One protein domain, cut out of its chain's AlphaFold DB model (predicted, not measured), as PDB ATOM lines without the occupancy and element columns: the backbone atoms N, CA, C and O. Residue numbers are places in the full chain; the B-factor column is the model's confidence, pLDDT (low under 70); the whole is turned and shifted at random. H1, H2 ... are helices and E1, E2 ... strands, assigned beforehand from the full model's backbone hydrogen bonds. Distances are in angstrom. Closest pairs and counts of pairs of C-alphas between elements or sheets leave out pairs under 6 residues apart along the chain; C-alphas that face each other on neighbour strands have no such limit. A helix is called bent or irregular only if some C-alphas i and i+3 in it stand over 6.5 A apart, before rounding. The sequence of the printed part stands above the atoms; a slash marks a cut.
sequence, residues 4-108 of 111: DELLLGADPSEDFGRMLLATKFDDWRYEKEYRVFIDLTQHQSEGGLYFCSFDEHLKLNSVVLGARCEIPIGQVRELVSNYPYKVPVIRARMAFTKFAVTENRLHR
ATOM      1  N   ASP A   4      22.960  32.060  20.634       53.53
ATOM      2  CA  ASP A   4      24.306  32.533  20.953       53.53
ATOM      3  C   ASP A   4      24.507  32.841  22.448       53.53
ATOM      4  O   ASP A   4      25.581  32.579  22.988       53.53
ATOM      5  N   GLU A   5      23.470  33.296  23.164       56.03
ATOM      6  CA  GLU A   5      23.538  33.511  24.622       56.03
ATOM      7  C   GLU A   5      23.599  32.187  25.402       56.03
ATOM      8  O   GLU A   5      24.145  32.138  26.503       56.03
ATOM      9  N   LEU A   6      23.086  31.095  24.824       56.03
ATOM     10  CA  LEU A   6      23.122  29.759  25.427       56.03
ATOM     11  C   LEU A   6      24.511  29.104  25.341       56.03
ATOM     12  O   LEU A   6      24.836  28.246  26.159       56.03
ATOM     13  N   LEU A   7      25.310  29.485  24.339       55.12
ATOM     14  CA  LEU A   7      26.581  28.833  24.003       55.12
ATOM     15  C   LEU A   7      27.795  29.443  24.717       55.12
ATOM     16  O   LEU A   7      28.814  28.774  24.855       55.12
ATOM     17  N   LEU A   8      27.705  30.695  25.176       52.41
ATOM     18  CA  LEU A   8      28.864  31.449  25.673       52.41
ATOM     19  C   LEU A   8      29.112  31.333  27.189       52.41
ATOM     20  O   LEU A   8      30.153  31.786  27.660       52.41
ATOM     21  N   GLY A   9      28.186  30.746  27.956       55.06
ATOM     22  CA  GLY A   9      28.235  30.763  29.428       55.06
ATOM     23  C   GLY A   9      28.115  29.416  30.142       55.06
ATOM     24  O   GLY A   9      28.202  29.384  31.367       55.06
ATOM     25  N   ALA A  10      27.907  28.315  29.424       53.75
ATOM     26  CA  ALA A  10      27.763  26.996  30.031       53.75
ATOM     27  C   ALA A  10      29.036  26.180  29.799       53.75
ATOM     28  O   ALA A  10      29.402  25.951  28.652       53.75
ATOM     29  N   ASP A  11      29.676  25.704  30.870       60.06
ATOM     30  CA  ASP A  11      30.332  24.395  30.816       60.06
ATOM     31  C   ASP A  11      29.177  23.385  30.804       60.06
ATOM     32  O   ASP A  11      28.503  23.218  31.831       60.06
ATOM     33  N   PRO A  12      28.784  22.862  29.630       66.31
ATOM     34  CA  PRO A  12      27.569  22.088  29.542       66.31
ATOM     35  C   PRO A  12      27.805  20.793  30.308       66.31
ATOM     36  O   PRO A  12      28.682  20.009  29.946       66.31
ATOM     37  N   SER A  13      27.018  20.571  31.364       84.44
ATOM     38  CA  SER A  13      27.066  19.312  32.100       84.44
ATOM     39  C   SER A  13      26.960  18.141  31.124       84.44
ATOM     40  O   SER A  13      26.326  18.243  30.067       84.44
ATOM     41  N   GLU A  14      27.559  17.006  31.480       84.62
ATOM     42  CA  GLU A  14      27.483  15.798  30.657       84.62
ATOM     43  C   GLU A  14      26.026  15.462  30.281       84.62
ATOM     44  O   GLU A  14      25.737  15.109  29.137       84.62
ATOM     45  N   ASP A  15      25.091  15.684  31.208       86.25
ATOM     46  CA  ASP A  15      23.652  15.522  30.991       86.25
ATOM     47  C   ASP A  15      23.098  16.453  29.904       86.25
ATOM     48  O   ASP A  15      22.330  16.013  29.043       86.25
ATOM     49  N   PHE A  16      23.498  17.728  29.893       87.38
ATOM     50  CA  PHE A  16      23.084  18.670  28.852       87.38
ATOM     51  C   PHE A  16      23.661  18.277  27.486       87.38
ATOM     52  O   PHE A  16      22.940  18.283  26.483       87.38
ATOM     53  N   GLY A  17      24.925  17.847  27.440       88.69
ATOM     54  CA  GLY A  17      25.545  17.317  26.223       88.69
ATOM     55  C   GLY A  17      24.807  16.087  25.681       88.69
ATOM     56  O   GLY A  17      24.480  16.018  24.493       88.69
ATOM     57  N   ARG A  18      24.462  15.140  26.562       88.19
ATOM     58  CA  ARG A  18      23.678  13.946  26.211       88.19
ATOM     59  C   ARG A  18      22.286  14.308  25.698       88.19
ATOM     60  O   ARG A  18      21.844  13.734  24.703       88.19
ATOM     61  N   MET A  19      21.622  15.281  26.321       88.44
ATOM     62  CA  MET A  19      20.316  15.778  25.883       88.44
ATOM     63  C   MET A  19      20.377  16.342  24.458       88.44
ATOM     64  O   MET A  19      19.542  15.988  23.623       88.44
ATOM     65  N   LEU A  20      21.374  17.175  24.149       89.81
ATOM     66  CA  LEU A  20      21.533  17.747  22.810       89.81
ATOM     67  C   LEU A  20      21.778  16.667  21.748       89.81
ATOM     68  O   LEU A  20      21.108  16.658  20.718       89.81
ATOM     69  N   LEU A  21      22.670  15.711  22.018       89.50
ATOM     70  CA  LEU A  21      22.979  14.607  21.096       89.50
ATOM     71  C   LEU A  21      21.789  13.647  20.891       89.50
ATOM     72  O   LEU A  21      21.608  13.071  19.811       89.50
ATOM     73  N   ALA A  22      20.942  13.490  21.910       89.50
ATOM     74  CA  ALA A  22      19.722  12.693  21.828       89.50
ATOM     75  C   ALA A  22      18.549  13.442  21.169       89.50
ATOM     76  O   ALA A  22      17.607  12.801  20.700       89.50
ATOM     77  N   THR A  23      18.599  14.774  21.085       90.25
ATOM     78  CA  THR A  23      17.523  15.573  20.489       90.25
ATOM     79  C   THR A  23      17.417  15.293  18.984       90.25
ATOM     80  O   THR A  23      18.397  15.311  18.233       90.25
ATOM     81  N   LYS A  24      16.194  15.007  18.528       90.12
ATOM     82  CA  LYS A  24      15.832  14.836  17.116       90.12
ATOM     83  C   LYS A  24      14.778  15.863  16.719       90.12
ATOM     84  O   LYS A  24      13.997  16.321  17.546       90.12
ATOM     85  N   PHE A  25      14.736  16.172  15.427       92.62
ATOM     86  CA  PHE A  25      13.639  16.922  14.824       92.62
ATOM     87  C   PHE A  25      12.308  16.156  14.972       92.62
ATOM     88  O   PHE A  25      12.287  14.944  14.745       92.62
ATOM     89  N   ASP A  26      11.208  16.831  15.339       92.56
ATOM     90  CA  ASP A  26       9.933  16.161  15.680       92.56
ATOM     91  C   ASP A  26       9.372  15.324  14.521       92.56
ATOM     92  O   ASP A  26       8.879  14.215  14.738       92.56
ATOM     93  N   ASP A  27       9.535  15.772  13.272       93.56
ATOM     94  CA  ASP A  27       9.036  15.013  12.120       93.56
ATOM     95  C   ASP A  27       9.788  13.687  11.897       93.56
ATOM     96  O   ASP A  27       9.322  12.859  11.123       93.56
ATOM     97  N   TRP A  28      10.909  13.416  12.584       93.88
ATOM     98  CA  TRP A  28      11.571  12.097  12.586       93.88
ATOM     99  C   TRP A  28      10.975  11.104  13.581       93.88
ATOM    100  O   TRP A  28      11.367   9.937  13.599       93.88
ATOM    101  N   ARG A  29       9.982  11.508  14.377       93.12
ATOM    102  CA  ARG A  29       9.318  10.633  15.354       93.12
ATOM    103  C   ARG A  29       8.763   9.343  14.736       93.12
ATOM    104  O   ARG A  29       8.667   8.333  15.431       93.12
ATOM    105  N   TYR A  30       8.427   9.335  13.440       93.25
ATOM    106  CA  TYR A  30       7.952   8.121  12.759       93.25
ATOM    107  C   TYR A  30       9.011   7.008  12.687       93.25
ATOM    108  O   TYR A  30       8.633   5.845  12.552       93.25
ATOM    109  N   GLU A  31      10.303   7.342  12.768       92.12
ATOM    110  CA  GLU A  31      11.404   6.374  12.674       92.12
ATOM    111  C   GLU A  31      11.495   5.490  13.912       92.12
ATOM    112  O   GLU A  31      12.020   4.383  13.827       92.12
ATOM    113  N   LYS A  32      10.965   5.961  15.052       91.19
ATOM    114  CA  LYS A  32      11.090   5.289  16.354       91.19
ATOM    115  C   LYS A  32      12.550   4.914  16.668       91.19
ATOM    116  O   LYS A  32      12.809   3.865  17.251       91.19
ATOM    117  N   GLU A  33      13.494   5.755  16.238       91.19
ATOM    118  CA  GLU A  33      14.921   5.579  16.518       91.19
ATOM    119  C   GLU A  33      15.191   5.822  18.003       91.19
ATOM    120  O   GLU A  33      14.698   6.793  18.580       91.19
ATOM    121  N   TYR A  34      16.031   4.972  18.583       87.69
ATOM    122  CA  TYR A  34      16.618   5.172  19.900       87.69
ATOM    123  C   TYR A  34      18.109   5.460  19.728       87.69
ATOM    124  O   TYR A  34      18.792   4.761  18.980       87.69
ATOM    125  N   ARG A  35      18.616   6.479  20.427       87.81
ATOM    126  CA  ARG A  35      20.054   6.761  20.525       87.81
ATOM    127  C   ARG A  35      20.535   6.348  21.901       87.81
ATOM    128  O   ARG A  35      19.985   6.790  22.904       87.81
ATOM    129  N   VAL A  36      21.548   5.495  21.927       85.94
ATOM    130  CA  VAL A  36      22.148   4.970  23.153       85.94
ATOM    131  C   VAL A  36      23.614   5.370  23.156       85.94
ATOM    132  O   VAL A  36      24.279   5.314  22.124       85.94
ATOM    133  N   PHE A  37      24.110   5.790  24.312       88.12
ATOM    134  CA  PHE A  37      25.526   6.073  24.501       88.12
ATOM    135  C   PHE A  37      26.217   4.798  24.969       88.12
ATOM    136  O   PHE A  37      25.822   4.229  25.985       88.12
ATOM    137  N   ILE A  38      27.233   4.368  24.229       84.69
ATOM    138  CA  ILE A  38      28.004   3.156  24.513       84.69
ATOM    139  C   ILE A  38      29.458   3.518  24.813       84.69
ATOM    140  O   ILE A  38      30.004   4.454  24.228       84.69
ATOM    141  N   ASP A  39      30.083   2.770  25.718       85.75
ATOM    142  CA  ASP A  39      31.517   2.879  25.979       85.75
ATOM    143  C   ASP A  39      32.294   2.136  24.885       85.75
ATOM    144  O   ASP A  39      32.240   0.908  24.785       85.75
ATOM    145  N   LEU A  40      33.029   2.880  24.059       86.75
ATOM    146  CA  LEU A  40      33.789   2.321  22.939       86.75
ATOM    147  C   LEU A  40      34.915   1.377  23.388       86.75
ATOM    148  O   LEU A  40      35.308   0.507  22.615       86.75
ATOM    149  N   THR A  41      35.416   1.501  24.623       82.31
ATOM    150  CA  THR A  41      36.502   0.644  25.134       82.31
ATOM    151  C   THR A  41      36.064  -0.803  25.370       82.31
ATOM    152  O   THR A  41      36.902  -1.698  25.448       82.31
ATOM    153  N   GLN A  42      34.754  -1.044  25.443       79.50
ATOM    154  CA  GLN A  42      34.158  -2.353  25.720       79.50
ATOM    155  C   GLN A  42      33.714  -3.097  24.448       79.50
ATOM    156  O   GLN A  42      33.126  -4.172  24.538       79.50
ATOM    157  N   HIS A  43      33.965  -2.531  23.265       79.31
ATOM    158  CA  HIS A  43      33.379  -2.991  22.007       79.31
ATOM    159  C   HIS A  43      34.435  -3.351  20.963       79.31
ATOM    160  O   HIS A  43      35.579  -2.901  21.013       79.31
ATOM    161  N   GLN A  44      34.043  -4.191  20.002       79.62
ATOM    162  CA  GLN A  44      34.952  -4.653  18.958       79.62
ATOM    163  C   GLN A  44      35.321  -3.499  18.029       79.62
ATOM    164  O   GLN A  44      34.448  -2.774  17.550       79.62
ATOM    165  N   SER A  45      36.619  -3.361  17.761       86.50
ATOM    166  CA  SER A  45      37.133  -2.411  16.784       86.50
ATOM    167  C   SER A  45      37.648  -3.134  15.544       86.50
ATOM    168  O   SER A  45      38.491  -4.025  15.662       86.50
ATOM    169  N   GLU A  46      37.218  -2.711  14.362       89.44
ATOM    170  CA  GLU A  46      37.706  -3.215  13.077       89.44
ATOM    171  C   GLU A  46      37.935  -2.035  12.131       89.44
ATOM    172  O   GLU A  46      37.070  -1.176  11.971       89.44
ATOM    173  N   GLY A  47      39.123  -1.949  11.525       88.19
ATOM    174  CA  GLY A  47      39.430  -0.896  10.547       88.19
ATOM    175  C   GLY A  47      39.320   0.543  11.080       88.19
ATOM    176  O   GLY A  47      39.072   1.457  10.301       88.19
ATOM    177  N   GLY A  48      39.472   0.755  12.394       88.31
ATOM    178  CA  GLY A  48      39.299   2.066  13.040       88.31
ATOM    179  C   GLY A  48      37.844   2.440  13.351       88.31
ATOM    180  O   GLY A  48      37.585   3.551  13.804       88.31
ATOM    181  N   LEU A  49      36.902   1.523  13.125       90.19
ATOM    182  CA  LEU A  49      35.493   1.661  13.479       90.19
ATOM    183  C   LEU A  49      35.166   0.786  14.691       90.19
ATOM    184  O   LEU A  49      35.829  -0.224  14.913       90.19
ATOM    185  N   TYR A  50      34.135   1.161  15.447       90.25
ATOM    186  CA  TYR A  50      33.660   0.428  16.623       90.25
ATOM    187  C   TYR A  50      32.266  -0.136  16.367       90.25
ATOM    188  O   TYR A  50      31.386   0.578  15.882       90.25
ATOM    189  N   PHE A  51      32.056  -1.402  16.725       89.69
ATOM    190  CA  PHE A  51      30.812  -2.121  16.474       89.69
ATOM    191  C   PHE A  51      30.261  -2.752  17.750       89.69
ATOM    192  O   PHE A  51      30.986  -3.363  18.536       89.69
ATOM    193  N   CYS A  52      28.944  -2.629  17.925       88.88
ATOM    194  CA  CYS A  52      28.207  -3.349  18.951       88.88
ATOM    195  C   CYS A  52      27.668  -4.660  18.381       88.88
ATOM    196  O   CYS A  52      26.956  -4.661  17.373       88.88
ATOM    197  N   SER A  53      28.049  -5.771  19.008       88.50
ATOM    198  CA  SER A  53      27.638  -7.106  18.588       88.50
ATOM    199  C   SER A  53      26.165  -7.350  18.894       88.50
ATOM    200  O   SER A  53      25.635  -6.874  19.894       88.50
ATOM    201  N   PHE A  54      25.511  -8.150  18.055       90.19
ATOM    202  CA  PHE A  54      24.189  -8.667  18.386       90.19
ATOM    203  C   PHE A  54      24.299  -9.761  19.457       90.19
ATOM    204  O   PHE A  54      25.074 -10.706  19.303       90.19
ATOM    205  N   ASP A  55      23.487  -9.672  20.505       89.12
ATOM    206  CA  ASP A  55      23.457 -10.590  21.644       89.12
ATOM    207  C   ASP A  55      22.019 -10.766  22.168       89.12
ATOM    208  O   ASP A  55      21.056 -10.582  21.424       89.12
ATOM    209  N   GLU A  56      21.821 -11.244  23.397       89.62
ATOM    210  CA  GLU A  56      20.486 -11.389  23.999       89.62
ATOM    211  C   GLU A  56      19.765 -10.066  24.300       89.62
ATOM    212  O   GLU A  56      18.535 -10.052  24.356       89.62
ATOM    213  N   HIS A  57      20.503  -8.962  24.400       88.75
ATOM    214  CA  HIS A  57      19.995  -7.622  24.674       88.75
ATOM    215  C   HIS A  57      19.829  -6.775  23.398       88.75
ATOM    216  O   HIS A  57      18.950  -5.913  23.353       88.75
ATOM    217  N   LEU A  58      20.602  -7.048  22.339       90.00
ATOM    218  CA  LEU A  58      20.516  -6.394  21.032       90.00
ATOM    219  C   LEU A  58      20.383  -7.433  19.908       90.00
ATOM    220  O   LEU A  58      21.353  -8.054  19.485       90.00
ATOM    221  N   LYS A  59      19.172  -7.613  19.372       92.56
ATOM    222  CA  LYS A  59      18.885  -8.578  18.294       92.56
ATOM    223  C   LYS A  59      18.703  -7.887  16.943       92.56
ATOM    224  O   LYS A  59      18.025  -6.862  16.849       92.56
ATOM    225  N   LEU A  60      19.229  -8.488  15.873       95.00
ATOM    226  CA  LEU A  60      18.980  -8.048  14.499       95.00
ATOM    227  C   LEU A  60      17.539  -8.377  14.087       95.00
ATOM    228  O   LEU A  60      17.250  -9.461  13.601       95.00
ATOM    229  N   ASN A  61      16.621  -7.430  14.260       94.25
ATOM    230  CA  ASN A  61      15.211  -7.651  13.927       94.25
ATOM    231  C   ASN A  61      14.929  -7.594  12.414       94.25
ATOM    232  O   ASN A  61      14.141  -8.376  11.898       94.25
ATOM    233  N   SER A  62      15.550  -6.663  11.688       95.50
ATOM    234  CA  SER A  62      15.323  -6.473  10.249       95.50
ATOM    235  C   SER A  62      16.453  -5.674   9.612       95.50
ATOM    236  O   SER A  62      17.072  -4.855  10.290       95.50
ATOM    237  N   VAL A  63      16.641  -5.820   8.300       96.69
ATOM    238  CA  VAL A  63      17.545  -4.968   7.514       96.69
ATOM    239  C   VAL A  63      16.730  -4.066   6.593       96.69
ATOM    240  O   VAL A  63      15.947  -4.543   5.773       96.69
ATOM    241  N   VAL A  64      16.918  -2.751   6.705       96.50
ATOM    242  CA  VAL A  64      16.222  -1.757   5.878       96.50
ATOM    243  C   VAL A  64      17.209  -1.118   4.904       96.50
ATOM    244  O   VAL A  64      18.105  -0.381   5.305       96.50
ATOM    245  N   LEU A  65      17.034  -1.364   3.606       97.81
ATOM    246  CA  LEU A  65      17.804  -0.694   2.561       97.81
ATOM    247  C   LEU A  65      17.215   0.693   2.323       97.81
ATOM    248  O   LEU A  65      16.056   0.814   1.919       97.81
ATOM    249  N   GLY A  66      18.026   1.733   2.515       96.50
ATOM    250  CA  GLY A  66      17.631   3.115   2.256       96.50
ATOM    251  C   GLY A  66      17.173   3.354   0.811       96.50
ATOM    252  O   GLY A  66      17.533   2.623  -0.112       96.50
ATOM    253  N   ALA A  67      16.405   4.426   0.597       95.88
ATOM    254  CA  ALA A  67      15.836   4.754  -0.715       95.88
ATOM    255  C   ALA A  67      16.894   4.874  -1.831       95.88
ATOM    256  O   ALA A  67      16.631   4.482  -2.968       95.88
ATOM    257  N   ARG A  68      18.091   5.366  -1.482       96.31
ATOM    258  CA  ARG A  68      19.245   5.557  -2.381       96.31
ATOM    259  C   ARG A  68      20.262   4.410  -2.355       96.31
ATOM    260  O   ARG A  68      21.312   4.529  -2.962       96.31
ATOM    261  N   CYS A  69      19.998   3.323  -1.632       96.81
ATOM    262  CA  CYS A  69      20.915   2.186  -1.588       96.81
ATOM    263  C   CYS A  69      20.966   1.509  -2.967       96.81
ATOM    264  O   CYS A  69      19.934   1.100  -3.483       96.81
ATOM    265  N   GLU A  70      22.124   1.364  -3.593       96.50
ATOM    266  CA  GLU A  70      22.198   0.750  -4.932       96.50
ATOM    267  C   GLU A  70      22.336  -0.775  -4.878       96.50
ATOM    268  O   GLU A  70      22.100  -1.460  -5.872       96.50
ATOM    269  N   ILE A  71      22.630  -1.321  -3.694       96.69
ATOM    270  CA  ILE A  71      22.754  -2.762  -3.486       96.69
ATOM    271  C   ILE A  71      21.408  -3.438  -3.800       96.69
ATOM    272  O   ILE A  71      20.368  -3.042  -3.248       96.69
ATOM    273  N   PRO A  72      21.396  -4.475  -4.660       95.44
ATOM    274  CA  PRO A  72      20.196  -5.248  -4.932       95.44
ATOM    275  C   PRO A  72      19.656  -5.899  -3.657       95.44
ATOM    276  O   PRO A  72      20.380  -6.587  -2.940       95.44
ATOM    277  N   ILE A  73      18.352  -5.760  -3.403       96.38
ATOM    278  CA  ILE A  73      17.732  -6.334  -2.196       96.38
ATOM    279  C   ILE A  73      17.909  -7.859  -2.098       96.38
ATOM    280  O   ILE A  73      18.004  -8.388  -0.996       96.38
ATOM    281  N   GLY A  74      17.996  -8.557  -3.237       96.00
ATOM    282  CA  GLY A  74      18.258  -9.998  -3.285       96.00
ATOM    283  C   GLY A  74      19.607 -10.388  -2.676       96.00
ATOM    284  O   GLY A  74      19.658 -11.355  -1.928       96.00
ATOM    285  N   GLN A  75      20.658  -9.589  -2.900       96.50
ATOM    286  CA  GLN A  75      21.975  -9.845  -2.304       96.50
ATOM    287  C   GLN A  75      21.921  -9.726  -0.781       96.50
ATOM    288  O   GLN A  75      22.462 -10.556  -0.065       96.50
ATOM    289  N   VAL A  76      21.208  -8.722  -0.261       96.56
ATOM    290  CA  VAL A  76      21.057  -8.560   1.193       96.56
ATOM    291  C   VAL A  76      20.226  -9.691   1.798       96.56
ATOM    292  O   VAL A  76      20.552 -10.165   2.881       96.56
ATOM    293  N   ARG A  77      19.184 -10.159   1.098       96.56
ATOM    294  CA  ARG A  77      18.391 -11.329   1.514       96.56
ATOM    295  C   ARG A  77      19.235 -12.589   1.629       96.56
ATOM    296  O   ARG A  77      19.090 -13.314   2.605       96.56
ATOM    297  N   GLU A  78      20.108 -12.822   0.659       96.06
ATOM    298  CA  GLU A  78      21.048 -13.941   0.676       96.06
ATOM    299  C   GLU A  78      22.056 -13.814   1.826       96.06
ATOM    300  O   GLU A  78      22.299 -14.773   2.548       96.06
ATOM    301  N   LEU A  79      22.581 -12.613   2.085       95.25
ATOM    302  CA  LEU A  79      23.484 -12.396   3.219       95.25
ATOM    303  C   LEU A  79      22.821 -12.731   4.562       95.25
ATOM    304  O   LEU A  79      23.437 -13.372   5.413       95.25
ATOM    305  N   VAL A  80      21.559 -12.331   4.755       95.19
ATOM    306  CA  VAL A  80      20.840 -12.599   6.011       95.19
ATOM    307  C   VAL A  80      20.192 -13.983   6.071       95.19
ATOM    308  O   VAL A  80      19.715 -14.363   7.137       95.19
ATOM    309  N   SER A  81      20.171 -14.768   4.985       94.00
ATOM    310  CA  SER A  81      19.563 -16.109   5.011       94.00
ATOM    311  C   SER A  81      20.323 -17.087   5.902       94.00
ATOM    312  O   SER A  81      19.749 -18.067   6.365       94.00
ATOM    313  N   ASN A  82      21.601 -16.806   6.161       91.88
ATOM    314  CA  ASN A  82      22.450 -17.582   7.066       91.88
ATOM    315  C   ASN A  82      22.289 -17.177   8.540       91.88
ATOM    316  O   ASN A  82      22.963 -17.731   9.408       91.88
ATOM    317  N   TYR A  83      21.436 -16.195   8.840       93.31
ATOM    318  CA  TYR A  83      21.201 -15.767  10.211       93.31
ATOM    319  C   TYR A  83      20.346 -16.810  10.960       93.31
ATOM    320  O   TYR A  83      19.456 -17.407  10.352       93.31
ATOM    321  N   PRO A  84      20.551 -17.044  12.276       92.00
ATOM    322  CA  PRO A  84      19.892 -18.141  13.003       92.00
ATOM    323  C   PRO A  84      18.355 -18.092  13.050       92.00
ATOM    324  O   PRO A  84      17.713 -19.046  13.485       92.00
ATOM    325  N   TYR A  85      17.755 -16.973  12.654       92.00
ATOM    326  CA  TYR A  85      16.316 -16.763  12.605       92.00
ATOM    327  C   TYR A  85      15.950 -15.870  11.419       92.00
ATOM    328  O   TYR A  85      16.802 -15.211  10.826       92.00
ATOM    329  N   LYS A  86      14.658 -15.836  11.067       93.62
ATOM    330  CA  LYS A  86      14.166 -15.045   9.936       93.62
ATOM    331  C   LYS A  86      14.373 -13.549  10.192       93.62
ATOM    332  O   LYS A  86      13.709 -12.982  11.055       93.62
ATOM    333  N   VAL A  87      15.218 -12.918   9.380       96.44
ATOM    334  CA  VAL A  87      15.447 -11.465   9.366       96.44
ATOM    335  C   VAL A  87      14.802 -10.872   8.108       96.44
ATOM    336  O   VAL A  87      15.302 -11.087   7.003       96.44
ATOM    337  N   PRO A  88      13.685 -10.132   8.219       95.88
ATOM    338  CA  PRO A  88      13.072  -9.473   7.075       95.88
ATOM    339  C   PRO A  88      13.998  -8.417   6.469       95.88
ATOM    340  O   PRO A  88      14.590  -7.602   7.183       95.88
ATOM    341  N   VAL A  89      14.054  -8.386   5.137       97.44
ATOM    342  CA  VAL A  89      14.761  -7.348   4.381       97.44
ATOM    343  C   VAL A  89      13.751  -6.448   3.680       97.44
ATOM    344  O   VAL A  89      12.945  -6.904   2.862       97.44
ATOM    345  N   ILE A  90      13.802  -5.158   4.002       97.00
ATOM    346  CA  ILE A  90      12.839  -4.143   3.575       97.00
ATOM    347  C   ILE A  90      13.547  -3.149   2.661       97.00
ATOM    348  O   ILE A  90      14.588  -2.599   3.014       97.00
ATOM    349  N   ARG A  91      12.963  -2.853   1.495       97.88
ATOM    350  CA  ARG A  91      13.395  -1.708   0.685       97.88
ATOM    351  C   ARG A  91      12.613  -0.478   1.106       97.88
ATOM    352  O   ARG A  91      11.387  -0.502   1.067       97.88
ATOM    353  N   ALA A  92      13.294   0.603   1.446       97.31
ATOM    354  CA  ALA A  92      12.667   1.873   1.761       97.31
ATOM    355  C   ALA A  92      12.505   2.775   0.527       97.31
ATOM    356  O   ALA A  92      13.153   2.601  -0.507       97.31
ATOM    357  N   ARG A  93      11.630   3.771   0.657       96.94
ATOM    358  CA  ARG A  93      11.380   4.860  -0.293       96.94
ATOM    359  C   ARG A  93      10.841   6.088   0.435       96.94
ATOM    360  O   ARG A  93      10.259   5.970   1.512       96.94
ATOM    361  N   MET A  94      10.936   7.251  -0.198       97.31
ATOM    362  CA  MET A  94      10.241   8.443   0.292       97.31
ATOM    363  C   MET A  94       8.724   8.266   0.158       97.31
ATOM    364  O   MET A  94       8.229   7.744  -0.855       97.31
ATOM    365  N   ALA A  95       7.978   8.673   1.181       96.31
ATOM    366  CA  ALA A  95       6.531   8.800   1.089       96.31
ATOM    367  C   ALA A  95       6.163   9.876   0.055       96.31
ATOM    368  O   ALA A  95       6.891  10.844  -0.138       96.31
ATOM    369  N   PHE A  96       5.032   9.699  -0.630       95.88
ATOM    370  CA  PHE A  96       4.584  10.661  -1.644       95.88
ATOM    371  C   PHE A  96       3.958  11.925  -1.048       95.88
ATOM    372  O   PHE A  96       3.990  12.972  -1.677       95.88
ATOM    373  N   THR A  97       3.345  11.813   0.131       96.25
ATOM    374  CA  THR A  97       2.411  12.823   0.654       96.25
ATOM    375  C   THR A  97       2.803  13.389   2.013       96.25
ATOM    376  O   THR A  97       2.085  14.221   2.556       96.25
ATOM    377  N   LYS A  98       3.903  12.915   2.602       94.38
ATOM    378  CA  LYS A  98       4.350  13.338   3.930       94.38
ATOM    379  C   LYS A  98       5.855  13.207   4.071       94.38
ATOM    380  O   LYS A  98       6.481  12.427   3.353       94.38
ATOM    381  N   PHE A  99       6.408  13.917   5.044       94.69
ATOM    382  CA  PHE A  99       7.795  13.758   5.446       94.69
ATOM    383  C   PHE A  99       7.964  12.427   6.189       94.69
ATOM    384  O   PHE A  99       7.756  12.334   7.395       94.69
ATOM    385  N   ALA A 100       8.219  11.356   5.436       95.44
ATOM    386  CA  ALA A 100       8.487  10.037   5.990       95.44
ATOM    387  C   ALA A 100       9.247   9.139   5.011       95.44
ATOM    388  O   ALA A 100       9.039   9.191   3.793       95.44
ATOM    389  N   VAL A 101      10.042   8.231   5.565       95.75
ATOM    390  CA  VAL A 101      10.580   7.067   4.863       95.75
ATOM    391  C   VAL A 101       9.647   5.879   5.104       95.75
ATOM    392  O   VAL A 101       9.272   5.577   6.233       95.75
ATOM    393  N   THR A 102       9.222   5.217   4.031       96.06
ATOM    394  CA  THR A 102       8.238   4.122   4.065       96.06
ATOM    395  C   THR A 102       8.717   2.930   3.252       96.06
ATOM    396  O   THR A 102       9.615   3.050   2.424       96.06
ATOM    397  N   GLU A 103       8.111   1.765   3.462       96.06
ATOM    398  CA  GLU A 103       8.408   0.576   2.668       96.06
ATOM    399  C   GLU A 103       7.998   0.743   1.196       96.06
ATOM    400  O   GLU A 103       6.883   1.153   0.859       96.06
ATOM    401  N   ASN A 104       8.894   0.336   0.301       96.81
ATOM    402  CA  ASN A 104       8.611   0.149  -1.107       96.81
ATOM    403  C   ASN A 104       8.018  -1.247  -1.335       96.81
ATOM    404  O   ASN A 104       8.738  -2.234  -1.502       96.81
ATOM    405  N   ARG A 105       6.685  -1.305  -1.398       94.75
ATOM    406  CA  ARG A 105       5.923  -2.555  -1.548       94.75
ATOM    407  C   ARG A 105       6.230  -3.333  -2.831       94.75
ATOM    408  O   ARG A 105       5.958  -4.525  -2.864       94.75
ATOM    409  N   LEU A 106       6.823  -2.704  -3.850       94.06
ATOM    410  CA  LEU A 106       7.253  -3.396  -5.074       94.06
ATOM    411  C   LEU A 106       8.308  -4.475  -4.804       94.06
ATOM    412  O   LEU A 106       8.392  -5.446  -5.546       94.06
ATOM    413  N   HIS A 107       9.098  -4.314  -3.741       92.69
ATOM    414  CA  HIS A 107      10.135  -5.271  -3.366       92.69
ATOM    415  C   HIS A 107       9.696  -6.230  -2.260       92.69
ATOM    416  O   HIS A 107      10.519  -7.025  -1.809       92.69
ATOM    417  N   ARG A 108       8.448  -6.153  -1.786       91.50
ATOM    418  CA  ARG A 108       7.958  -7.010  -0.705       91.50
ATOM    419  C   ARG A 108       7.878  -8.460  -1.189       91.50
ATOM    420  O   ARG A 108       7.399  -8.724  -2.290       91.50
TER     421      ARG A 108
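Overview. This is residues 4 to 108 of the 111 residues of an uncharacterized protein of Rhodanobacter spathiphylli B39 (UniProt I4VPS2). A small sheet of E3, E4 and E5 with H4 packed on it makes one end of a loose model; the hairpin E1 and E2 lies away from it between two long links, and residues 4 to 17 stick out as a free arm. The 105 printed residues hold four named helices and five strands in the order H1 H2 H3 E1 E2 E3 H4 E4 E5, under half of the residues, class mixed. The sheet E3 E4 E5 is mixed, E1 E2 antiparallel. The radius of gyration of the C-alphas is 18.4 A, the spans 53 by 41 by 25 A.

Arrangement. E4, residues 89 to 94, pairs in staggered fashion: residues 89 to 91 with E3, residues 63 to 65, parallel, N 65 and O 90 at 2.8 A; residues 92 to 94 with E5, residues 101 to 103, an antiparallel hairpin, N 93 and O 102 at 2.8 A. H4, residues 73 to 81, is on the sheet at a height of 8.5 A, along the strands, at 20 degrees to E4 on the local plane; its closest C-alphas to E4 are Arg 77 and Val 89, 6.1 A. E3, H4 and E4 form a strand-helix-strand unit, two parallel strands with a helix between, its crossover right-handed. H3, residues 26 to 31, only just is on the sheet, with 5 pairs of C-alphas within 10 A, and only grazes it. E1, residues 44 to 46, and E2, residues 49 to 51, form a hairpin, N 46 and O 49 at 2.9 A. H2, residues 14 to 22, and H1, residues 4 to 7, are not on the sheet E3 E4 E5 and are apart from each other. In H2 and H4 every O i to N i+4 pair is within hydrogen-bond range; H3 has 0 of 2, and 2 of 3 O i to N i+3 pairs; H1 is too short for an i+4 pair.

Along the chain. E4 is 16.9 A long, H4 12.3 A, H2 12.2 A and H3 10.3 A; H3 is irregular, C-alphas 27 and 30 being 7.0 A apart. H1 begins at C-alpha 4 (24.306, 32.533, 20.953); E5 ends at C-alpha 103 (8.408, 0.576, 2.668).

Size, cuts and confidence. The farthest C-alphas, Glu 5 and Asn 82, are 54.0 A apart. The printed part has no cut. The links H3 to E1 and E2 to E3 are long. Residues 4 to 12 have pLDDT under 70.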